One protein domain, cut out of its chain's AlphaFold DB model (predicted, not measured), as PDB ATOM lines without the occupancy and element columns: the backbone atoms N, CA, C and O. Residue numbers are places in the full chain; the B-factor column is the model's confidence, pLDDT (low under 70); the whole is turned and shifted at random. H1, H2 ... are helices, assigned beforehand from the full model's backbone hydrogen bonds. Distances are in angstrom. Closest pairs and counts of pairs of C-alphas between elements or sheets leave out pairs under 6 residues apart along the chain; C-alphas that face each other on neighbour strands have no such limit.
ATOM      1  N   GLN A 110     -36.528  60.367 -16.885       86.38
ATOM      2  CA  GLN A 110     -35.855  60.349 -18.184       86.38
ATOM      3  C   GLN A 110     -34.903  59.155 -18.335       86.38
ATOM      4  O   GLN A 110     -34.768  58.622 -19.435       86.38
ATOM      5  N   ASP A 111     -34.310  58.662 -17.244       87.12
ATOM      6  CA  ASP A 111     -33.513  57.431 -17.282       87.12
ATOM      7  C   ASP A 111     -34.366  56.219 -17.700       87.12
ATOM      8  O   ASP A 111     -33.877  55.326 -18.388       87.12
ATOM      9  N   VAL A 112     -35.654  56.186 -17.328       84.44
ATOM     10  CA  VAL A 112     -36.590  55.130 -17.764       84.44
ATOM     11  C   VAL A 112     -36.822  55.208 -19.271       84.44
ATOM     12  O   VAL A 112     -36.839  54.181 -19.945       84.44
ATOM     13  N   VAL A 113     -36.959  56.420 -19.817       87.81
ATOM     14  CA  VAL A 113     -37.092  56.641 -21.266       87.81
ATOM     15  C   VAL A 113     -35.853  56.154 -22.004       87.81
ATOM     16  O   VAL A 113     -35.978  55.443 -22.999       87.81
ATOM     17  N   LEU A 114     -34.663  56.501 -21.514       88.69
ATOM     18  CA  LEU A 114     -33.405  56.036 -22.097       88.69
ATOM     19  C   LEU A 114     -33.312  54.505 -22.064       88.69
ATOM     20  O   LEU A 114     -32.911  53.886 -23.055       88.69
ATOM     21  N   ALA A 115     -33.739  53.893 -20.956       85.00
ATOM     22  CA  ALA A 115     -33.744  52.446 -20.828       85.00
ATOM     23  C   ALA A 115     -34.727  51.770 -21.807       85.00
ATOM     24  O   ALA A 115     -34.411  50.743 -22.406       85.00
ATOM     25  N   ALA A 116     -35.897  52.377 -22.020       83.62
ATOM     26  CA  ALA A 116     -36.880  51.901 -22.990       83.62
ATOM     27  C   ALA A 116     -36.379  52.033 -24.440       83.62
ATOM     28  O   ALA A 116     -36.517  51.098 -25.228       83.62
ATOM     29  N   LYS A 117     -35.749  53.166 -24.787       85.44
ATOM     30  CA  LYS A 117     -35.219  53.447 -26.137       85.44
ATOM     31  C   LYS A 117     -34.116  52.498 -26.575       85.44
ATOM     32  O   LYS A 117     -34.044  52.136 -27.741       85.44
ATOM     33  N   THR A 118     -33.252  52.103 -25.650       80.81
ATOM     34  CA  THR A 118     -32.092  51.255 -25.957       80.81
ATOM     35  C   THR A 118     -32.441  49.767 -26.052       80.81
ATOM     36  O   THR A 118     -31.548  48.943 -26.224       80.81
ATOM     37  N   GLY A 119     -33.729  49.400 -25.974       69.75
ATOM     38  CA  GLY A 119     -34.179  48.024 -26.196       69.75
ATOM     39  C   GLY A 119     -33.543  47.018 -25.234       69.75
ATOM     40  O   GLY A 119     -33.397  45.848 -25.581       69.75
ATOM     41  N   ILE A 120     -33.163  47.474 -24.031       64.62
ATOM     42  CA  ILE A 120     -32.427  46.696 -23.018       64.62
ATOM     43  C   ILE A 120     -33.123  45.372 -22.677       64.62
ATOM     44  O   ILE A 120     -32.486  44.424 -22.225       64.62
ATOM     45  N   ILE A 121     -34.428  45.280 -22.930       62.62
ATOM     46  CA  ILE A 121     -35.226  44.089 -22.682       62.62
ATOM     47  C   ILE A 121     -35.603  43.466 -24.021       62.62
ATOM     48  O   ILE A 121     -36.535  43.908 -24.693       62.62
ATOM     49  N   LYS A 122     -34.871  42.419 -24.403       56.91
ATOM     50  CA  LYS A 122     -35.225  41.593 -25.558       56.91
ATOM     51  C   LYS A 122     -36.284  40.561 -25.147       56.91
ATOM     52  O   LYS A 122     -36.094  39.905 -24.119       56.91
ATOM     53  N   PRO A 123     -37.353  40.374 -25.943       52.12
ATOM     54  CA  PRO A 123     -38.346  39.331 -25.713       52.12
ATOM     55  C   PRO A 123     -37.713  37.968 -25.482       52.12
ATOM     56  O   PRO A 123     -36.882  37.522 -26.275       52.12
ATOM     57  N   ASN A 124     -38.134  37.280 -24.419       48.28
ATOM     58  CA  ASN A 124     -38.016  35.833 -24.402       48.28
ATOM     59  C   ASN A 124     -39.195  35.263 -25.199       48.28
ATOM     60  O   ASN A 124     -40.346  35.570 -24.901       48.28
ATOM     61  N   ALA A 125     -38.918  34.437 -26.204       41.06
ATOM     62  CA  ALA A 125     -39.926  33.844 -27.087       41.06
ATOM     63  C   ALA A 125     -40.731  32.700 -26.421       41.06
ATOM     64  O   ALA A 125     -41.180  31.786 -27.104       41.06
ATOM     65  N   GLY A 126     -40.867  32.696 -25.088       41.75
ATOM     66  CA  GLY A 126     -41.365  31.549 -24.326       41.75
ATOM     67  C   GLY A 126     -42.526  31.888 -23.379       41.75
ATOM     68  O   GLY A 126     -42.417  32.863 -22.631       41.75
ATOM     69  N   PRO A 127     -43.588  31.057 -23.326       36.12
ATOM     70  CA  PRO A 127     -44.820  31.314 -22.567       36.12
ATOM     71  C   PRO A 127     -44.672  31.316 -21.030       36.12
ATOM     72  O   PRO A 127     -45.609  31.691 -20.338       36.12
ATOM     73  N   ASN A 128     -43.497  30.975 -20.481       43.16
ATOM     74  CA  ASN A 128     -43.260  30.832 -19.037       43.16
ATOM     75  C   ASN A 128     -42.056  31.656 -18.542       43.16
ATOM     76  O   ASN A 128     -41.078  31.090 -18.059       43.16
ATOM     77  N   SER A 129     -42.067  32.984 -18.670       47.00
ATOM     78  CA  SER A 129     -40.924  33.806 -18.217       47.00
ATOM     79  C   SER A 129     -41.274  34.862 -17.161       47.00
ATOM     80  O   SER A 129     -40.886  36.023 -17.259       47.00
ATOM     81  N   SER A 130     -41.998  34.481 -16.110       51.19
ATOM     82  CA  SER A 130     -42.081  35.321 -14.909       51.19
ATOM     83  C   SER A 130     -40.678  35.688 -14.395       51.19
ATOM     84  O   SER A 130     -39.693  34.994 -14.664       51.19
ATOM     85  N   PHE A 131     -40.579  36.803 -13.663       57.28
ATOM     86  CA  PHE A 131     -39.383  37.124 -12.887       57.28
ATOM     87  C   PHE A 131     -38.943  35.876 -12.105       57.28
ATOM     88  O   PHE A 131     -39.679  35.386 -11.248       57.28
ATOM     89  N   ASN A 132     -37.776  35.318 -12.443       65.69
ATOM     90  CA  ASN A 132     -37.325  34.068 -11.844       65.69
ATOM     91  C   ASN A 132     -36.743  34.332 -10.451       65.69
ATOM     92  O   ASN A 132     -35.530  34.496 -10.276       65.69
ATOM     93  N   ASP A 133     -37.623  34.308  -9.453       67.56
ATOM     94  CA  ASP A 133     -37.280  34.431  -8.035       67.56
ATOM     95  C   ASP A 133     -36.270  33.362  -7.567       67.56
ATOM     96  O   ASP A 133     -35.617  33.548  -6.544       67.56
ATOM     97  N   ASN A 134     -36.057  32.261  -8.304       71.75
ATOM     98  CA  ASN A 134     -35.064  31.253  -7.916       71.75
ATOM     99  C   ASN A 134     -33.617  31.676  -8.182       71.75
ATOM    100  O   ASN A 134     -32.712  31.142  -7.540       71.75
ATOM    101  N   ASN A 135     -33.383  32.618  -9.098       73.38
ATOM    102  CA  ASN A 135     -32.041  33.057  -9.487       73.38
ATOM    103  C   ASN A 135     -31.825  34.569  -9.328       73.38
ATOM    104  O   ASN A 135     -30.811  35.070  -9.799       73.38
ATOM    105  N   PHE A 136     -32.718  35.297  -8.643       76.19
ATOM    106  CA  PHE A 136     -32.658  36.762  -8.487       76.19
ATOM    107  C   PHE A 136     -31.293  37.290  -8.007       76.19
ATOM    108  O   PHE A 136     -30.859  38.358  -8.419       76.19
ATOM    109  N   TYR A 137     -30.580  36.529  -7.171       76.06
ATOM    110  CA  TYR A 137     -29.258  36.914  -6.679       76.06
ATOM    111  C   TYR A 137     -28.190  36.910  -7.778       76.06
ATOM    112  O   TYR A 137     -27.154  37.527  -7.587       76.06
ATOM    113  N   LYS A 138     -28.422  36.258  -8.922       77.81
ATOM    114  CA  LYS A 138     -27.559  36.291 -10.118       77.81
ATOM    115  C   LYS A 138     -27.921  37.438 -11.070       77.81
ATOM    116  O   LYS A 138     -27.224  37.661 -12.054       77.81
ATOM    117  N   VAL A 139     -29.019  38.144 -10.801       67.88
ATOM    118  CA  VAL A 139     -29.617  39.144 -11.683       67.88
ATOM    119  C   VAL A 139     -29.206  40.533 -11.198       67.88
ATOM    120  O   VAL A 139     -29.887  41.146 -10.376       67.88
ATOM    121  N   SER A 140     -28.067  41.030 -11.686       78.88
ATOM    122  CA  SER A 140     -27.727  42.447 -11.543       78.88
ATOM    123  C   SER A 140     -28.275  43.249 -12.727       78.88
ATOM    124  O   SER A 140     -28.512  42.701 -13.809       78.88
ATOM    125  N   ARG A 141     -28.435  44.567 -12.558       81.69
ATOM    126  CA  ARG A 141     -28.774  45.459 -13.683       81.69
ATOM    127  C   ARG A 141     -27.768  45.324 -14.829       81.69
ATOM    128  O   ARG A 141     -28.184  45.248 -15.977       81.69
ATOM    129  N   ALA A 142     -26.474  45.231 -14.518       79.06
ATOM    130  CA  ALA A 142     -25.416  45.053 -15.509       79.06
ATOM    131  C   ALA A 142     -25.562  43.742 -16.304       79.06
ATOM    132  O   ALA A 142     -25.419  43.751 -17.523       79.06
ATOM    133  N   GLU A 143     -25.918  42.632 -15.650       75.44
ATOM    134  CA  GLU A 143     -26.127  41.346 -16.335       75.44
ATOM    135  C   GLU A 143     -27.355  41.372 -17.264       75.44
ATOM    136  O   GLU A 143     -27.340  40.756 -18.332       75.44
ATOM    137  N   ILE A 144     -28.403  42.119 -16.900       73.25
ATOM    138  CA  ILE A 144     -29.570  42.338 -17.771       73.25
ATOM    139  C   ILE A 144     -29.199  43.213 -18.964       73.25
ATOM    140  O   ILE A 144     -29.520  42.863 -20.096       73.25
ATOM    141  N   LEU A 145     -28.483  44.316 -18.726       73.12
ATOM    142  CA  LEU A 145     -27.991  45.211 -19.780       73.12
ATOM    143  C   LEU A 145     -27.077  44.475 -20.770       73.12
ATOM    144  O   LEU A 145     -27.119  44.744 -21.966       73.12
ATOM    145  N   ALA A 146     -26.304  43.502 -20.288       71.94
ATOM    146  CA  ALA A 146     -25.475  42.630 -21.115       71.94
ATOM    147  C   ALA A 146     -26.277  41.569 -21.900       71.94
ATOM    148  O   ALA A 146     -25.684  40.744 -22.593       71.94
ATOM    149  N   GLY A 147     -27.610  41.539 -21.779       63.62
ATOM    150  CA  GLY A 147     -28.484  40.585 -22.468       63.62
ATOM    151  C   GLY A 147     -28.373  39.145 -21.959       63.62
ATOM    152  O   GLY A 147     -28.872  38.225 -22.609       63.62
ATOM    153  N   ARG A 148     -27.728  38.931 -20.807       63.62
ATOM    154  CA  ARG A 148     -27.489  37.599 -20.222       63.62
ATOM    155  C   ARG A 148     -28.679  37.083 -19.416       63.62
ATOM    156  O   ARG A 148     -28.681  35.931 -18.993       63.62
ATOM    157  N   GLN A 149     -29.684  37.928 -19.201       57.97
ATOM    158  CA  GLN A 149     -30.952  37.588 -18.565       57.97
ATOM    159  C   GLN A 149     -32.102  38.098 -19.438       57.97
ATOM    160  O   GLN A 149     -32.067  39.229 -19.918       57.97
ATOM    161  N   LYS A 150     -33.112  37.251 -19.653       54.94
ATOM    162  CA  LYS A 150     -34.315  37.560 -20.442       54.94
ATOM    163  C   LYS A 150     -35.548  37.456 -19.544       54.94
ATOM    164  O   LYS A 150     -35.608  36.560 -18.706       54.94
ATOM    165  N   PHE A 151     -36.537  38.323 -19.746       53.94
ATOM    166  CA  PHE A 151     -37.792  38.338 -18.980       53.94
ATOM    167  C   PHE A 151     -39.016  38.182 -19.896       53.94
ATOM    168  O   PHE A 151     -38.940  38.526 -21.079       53.94
ATOM    169  N   SER A 152     -40.130  37.660 -19.358       55.22
ATOM    170  CA  SER A 152     -41.435  37.637 -20.045       55.22
ATOM    171  C   SER A 152     -41.945  39.041 -20.238       55.22
ATOM    172  O   SER A 152     -41.652  39.963 -19.476       55.22
ATOM    173  N   LEU A 153     -42.745  39.163 -21.280       61.88
ATOM    174  CA  LEU A 153     -43.048  40.398 -21.946       61.88
ATOM    175  C   LEU A 153     -44.548  40.574 -22.105       61.88
ATOM    176  O   LEU A 153     -45.029  40.736 -23.216       61.88
ATOM    177  N   ALA A 154     -45.303  40.625 -21.012       74.00
ATOM    178  CA  ALA A 154     -46.494  41.465 -21.047       74.00
ATOM    179  C   ALA A 154     -46.067  42.942 -20.916       74.00
ATOM    180  O   ALA A 154     -44.967  43.292 -20.470       74.00
ATOM    181  N   CYS A 155     -46.903  43.833 -21.442       78.94
ATOM    182  CA  CYS A 155     -46.586  45.257 -21.536       78.94
ATOM    183  C   CYS A 155     -46.339  45.906 -20.160       78.94
ATOM    184  O   CYS A 155     -45.499  46.796 -20.052       78.94
ATOM    185  N   TYR A 156     -46.997  45.421 -19.101       79.12
ATOM    186  CA  TYR A 156     -46.783  45.879 -17.728       79.12
ATOM    187  C   TYR A 156     -45.390  45.511 -17.209       79.12
ATOM    188  O   TYR A 156     -44.644  46.376 -16.757       79.12
ATOM    189  N   GLU A 157     -45.021  44.241 -17.336       78.94
ATOM    190  CA  GLU A 157     -43.726  43.689 -16.951       78.94
ATOM    191  C   GLU A 157     -42.604  44.448 -17.669       78.94
ATOM    192  O   GLU A 157     -41.611  44.837 -17.070       78.94
ATOM    193  N   SER A 158     -42.791  44.763 -18.950       80.44
ATOM    194  CA  SER A 158     -41.806  45.531 -19.729       80.44
ATOM    195  C   SER A 158     -41.525  46.900 -19.102       80.44
ATOM    196  O   SER A 158     -40.373  47.299 -18.939       80.44
ATOM    197  N   VAL A 159     -42.585  47.600 -18.687       81.00
ATOM    198  CA  VAL A 159     -42.496  48.897 -18.007       81.00
ATOM    199  C   VAL A 159     -41.826  48.759 -16.637       81.00
ATOM    200  O   VAL A 159     -40.921  49.541 -16.331       81.00
ATOM    201  N   THR A 160     -42.234  47.786 -15.813       80.75
ATOM    202  CA  THR A 160     -41.633  47.566 -14.482       80.75
ATOM    203  C   THR A 160     -40.142  47.254 -14.607       80.75
ATOM    204  O   THR A 160     -39.324  47.793 -13.855       80.75
ATOM    205  N   PHE A 161     -39.756  46.468 -15.609       81.56
ATOM    206  CA  PHE A 161     -38.364  46.156 -15.887       81.56
ATOM    207  C   PHE A 161     -37.573  47.355 -16.408       81.56
ATOM    208  O   PHE A 161     -36.452  47.553 -15.943       81.56
ATOM    209  N   TRP A 162     -38.119  48.198 -17.292       83.69
ATOM    210  CA  TRP A 162     -37.419  49.421 -17.711       83.69
ATOM    211  C   TRP A 162     -37.121  50.325 -16.517       83.69
ATOM    212  O   TRP A 162     -35.996  50.806 -16.382       83.69
ATOM    213  N   MET A 163     -38.078  50.477 -15.595       84.69
ATOM    214  CA  MET A 163     -37.863  51.206 -14.340       84.69
ATOM    215  C   MET A 163     -36.770  50.588 -13.477       84.69
ATOM    216  O   MET A 163     -36.007  51.296 -12.818       84.69
ATOM    217  N   TYR A 164     -36.700  49.261 -13.439       85.31
ATOM    218  CA  TYR A 164     -35.661  48.585 -12.685       85.31
ATOM    219  C   TYR A 164     -34.297  48.785 -13.337       85.31
ATOM    220  O   TYR A 164     -33.365  49.208 -12.659       85.31
ATOM    221  N   THR A 165     -34.173  48.561 -14.644       86.44
ATOM    222  CA  THR A 165     -32.903  48.710 -15.374       86.44
ATOM    223  C   THR A 165     -32.392  50.149 -15.400       86.44
ATOM    224  O   THR A 165     -31.183  50.351 -15.321       86.44
ATOM    225  N   SER A 166     -33.278  51.151 -15.395       86.31
ATOM    226  CA  SER A 166     -32.890  52.563 -15.262       86.31
ATOM    227  C   SER A 166     -32.363  52.917 -13.866       86.31
ATOM    228  O   SER A 166     -31.776  53.980 -13.663       86.31
ATOM    229  N   GLY A 167     -32.563  52.025 -12.891       87.88
ATOM    230  CA  GLY A 167     -32.217  52.246 -11.494       87.88
ATOM    231  C   GLY A 167     -33.269  53.020 -10.712       87.88
ATOM    232  O   GLY A 167     -33.023  53.314  -9.547       87.88
ATOM    233  N   LEU A 168     -34.428  53.335 -11.294       86.69
ATOM    234  CA  LEU A 168     -35.476  54.089 -10.600       86.69
ATOM    235  C   LEU A 168     -36.135  53.274  -9.476       86.69
ATOM    236  O   LEU A 168     -36.520  53.828  -8.451       86.69
ATOM    237  N   VAL A 169     -36.240  51.954  -9.651       86.06
ATOM    238  CA  VAL A 169     -36.809  51.032  -8.653       86.06
ATOM    239  C   VAL A 169     -35.835  49.906  -8.322       86.06
ATOM    240  O   VAL A 169     -34.925  49.599  -9.095       86.06
ATOM    241  N   SER A 170     -36.013  49.285  -7.157       87.06
ATOM    242  CA  SER A 170     -35.191  48.167  -6.685       87.06
ATOM    243  C   SER A 170     -35.757  46.803  -7.067       87.06
ATOM    244  O   SER A 170     -36.924  46.662  -7.427       87.06
ATOM    245  N   LEU A 171     -34.946  45.763  -6.877       84.25
ATOM    246  CA  LEU A 171     -35.399  44.381  -6.972       84.25
ATOM    247  C   LEU A 171     -36.530  44.088  -5.978       84.25
ATOM    248  O   LEU A 171     -37.522  43.472  -6.340       84.25
ATOM    249  N   ARG A 172     -36.442  44.598  -4.740       82.31
ATOM    250  CA  ARG A 172     -37.503  44.449  -3.723       82.31
ATOM    251  C   ARG A 172     -38.832  45.040  -4.193       82.31
ATOM    252  O   ARG A 172     -39.887  44.481  -3.908       82.31
ATOM    253  N   TRP A 173     -38.776  46.151  -4.922       83.00
ATOM    254  CA  TRP A 173     -39.954  46.723  -5.553       83.00
ATOM    255  C   TRP A 173     -40.480  45.819  -6.678       83.00
ATOM    256  O   TRP A 173     -41.675  45.535  -6.699       83.00
ATOM    257  N   LEU A 174     -39.604  45.278  -7.535       78.62
ATOM    258  CA  LEU A 174     -39.998  44.314  -8.574       78.62
ATOM    259  C   LEU A 174     -40.634  43.046  -7.999       78.62
ATOM    260  O   LEU A 174     -41.613  42.566  -8.547       78.62
ATOM    261  N   LYS A 175     -40.153  42.516  -6.873       78.62
ATOM    262  CA  LYS A 175     -40.799  41.364  -6.220       78.62
ATOM    263  C   LYS A 175     -42.263  41.640  -5.891       78.62
ATOM    264  O   LYS A 175     -43.116  40.773  -6.010       78.62
ATOM    265  N   LYS A 176     -42.535  42.859  -5.425       75.75
ATOM    266  CA  LYS A 176     -43.854  43.260  -4.942       75.75
ATOM    267  C   LYS A 176     -44.786  43.703  -6.072       75.75
ATOM    268  O   LYS A 176     -45.995  43.552  -5.942       75.75
ATOM    269  N   PHE A 177     -44.236  44.277  -7.142       75.25
ATOM    270  CA  PHE A 177     -45.004  44.977  -8.178       75.25
ATOM    271  C   PHE A 177     -44.588  44.618  -9.609       75.25
ATOM    272  O   PHE A 177     -44.988  45.289 -10.548       75.25
ATOM    273  N   GLY A 178     -43.736  43.615  -9.801       69.44
ATOM    274  CA  GLY A 178     -43.190  43.253 -11.108       69.44
ATOM    275  C   GLY A 178     -44.190  42.520 -11.992       69.44
ATOM    276  O   GLY A 178     -44.068  42.594 -13.208       69.44
ATOM    277  N   THR A 179     -45.185  41.866 -11.392       70.69
ATOM    278  CA  THR A 179     -46.273  41.168 -12.083       70.69
ATOM    279  C   THR A 179     -47.538  42.007 -12.080       70.69
ATOM    280  O   THR A 179     -47.858  42.640 -11.067       70.69
TER     281      THR A 179
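What this domain is: This is residues 110 to 179 of the 302 residues of an uncharacterized protein of Colwellia psychrerythraea (UniProt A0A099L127). Three short helices are grouped round one longer helix, H3: H4 folds back beside it as a helical hairpin, H1 packs on it at a steep angle, and H2 meets it near its last residue, Thr 165. A long loop, residues 118 to 140, swings out from H1 to the far end of the domain and returns to H2. The printed part has 70 residues with four named helices, in the order H1, H2, H3, H4, and no named strand; the class is all helix, though only 31 of the 70 residues are in named elements. The whole is compact, with a radius of gyration of the C-alphas of 10.9 A, and rounded, with spans of 30 by 25 by 22 A.

How they stand to each other: The hub is H3, residues 155 to 165, which touches three other helices. H4, residues 171 to 177, touches H3; their closest C-alphas, those of Thr 160 and Leu 174, are 6.9 A apart. The two form a helical hairpin, at a shallow tilt of 22 degrees, opposite ways. H1, residues 110 to 117, touches H3, with the closest C-alphas, those of Val 112 and Met 163, 5.4 A apart. Their lines stand at a steep tilt of 58 degrees, and they run opposite ways. H2, residues 141 to 145, touches H3; the closest C-alphas are those of Arg 141 and Thr 165, 5.5 A apart. H1 and H2 are apart, and H4 is apart from both. In H1, H2, H3 and H4 every pair of backbone O i and N i+4 is within hydrogen-bond range.

Where its parts are: H3, 11 residues, is the longest helix; it measures 15.4 A from C-alpha 155 at (-46.586, 45.257, -21.536) to C-alpha 165 at (-32.903, 48.710, -15.374). H1 begins at C-alpha 110, at (-35.855, 60.349, -18.184), and is 10.5 A long. H4 is 9.7 A long and ends at C-alpha 177, at (-45.004, 44.977, -8.178). H2, five residues, is 6.2 A long.

The domain as a whole: The two C-alphas farthest apart are those of Gln 110 and Asn 134, at 30.9 A. The printed part runs from residue 110 to residue 179 with no cut. The link from H1 to H2 is long, with 23 residues; that from H2 to H3 is short, with 9, and that from H3 to H4 is tight, with 5. The mean pLDDT of the printed part is 72.4; it is under 70 at residues 119 to 133, residue 139, residues 147 to 153 and residue 178.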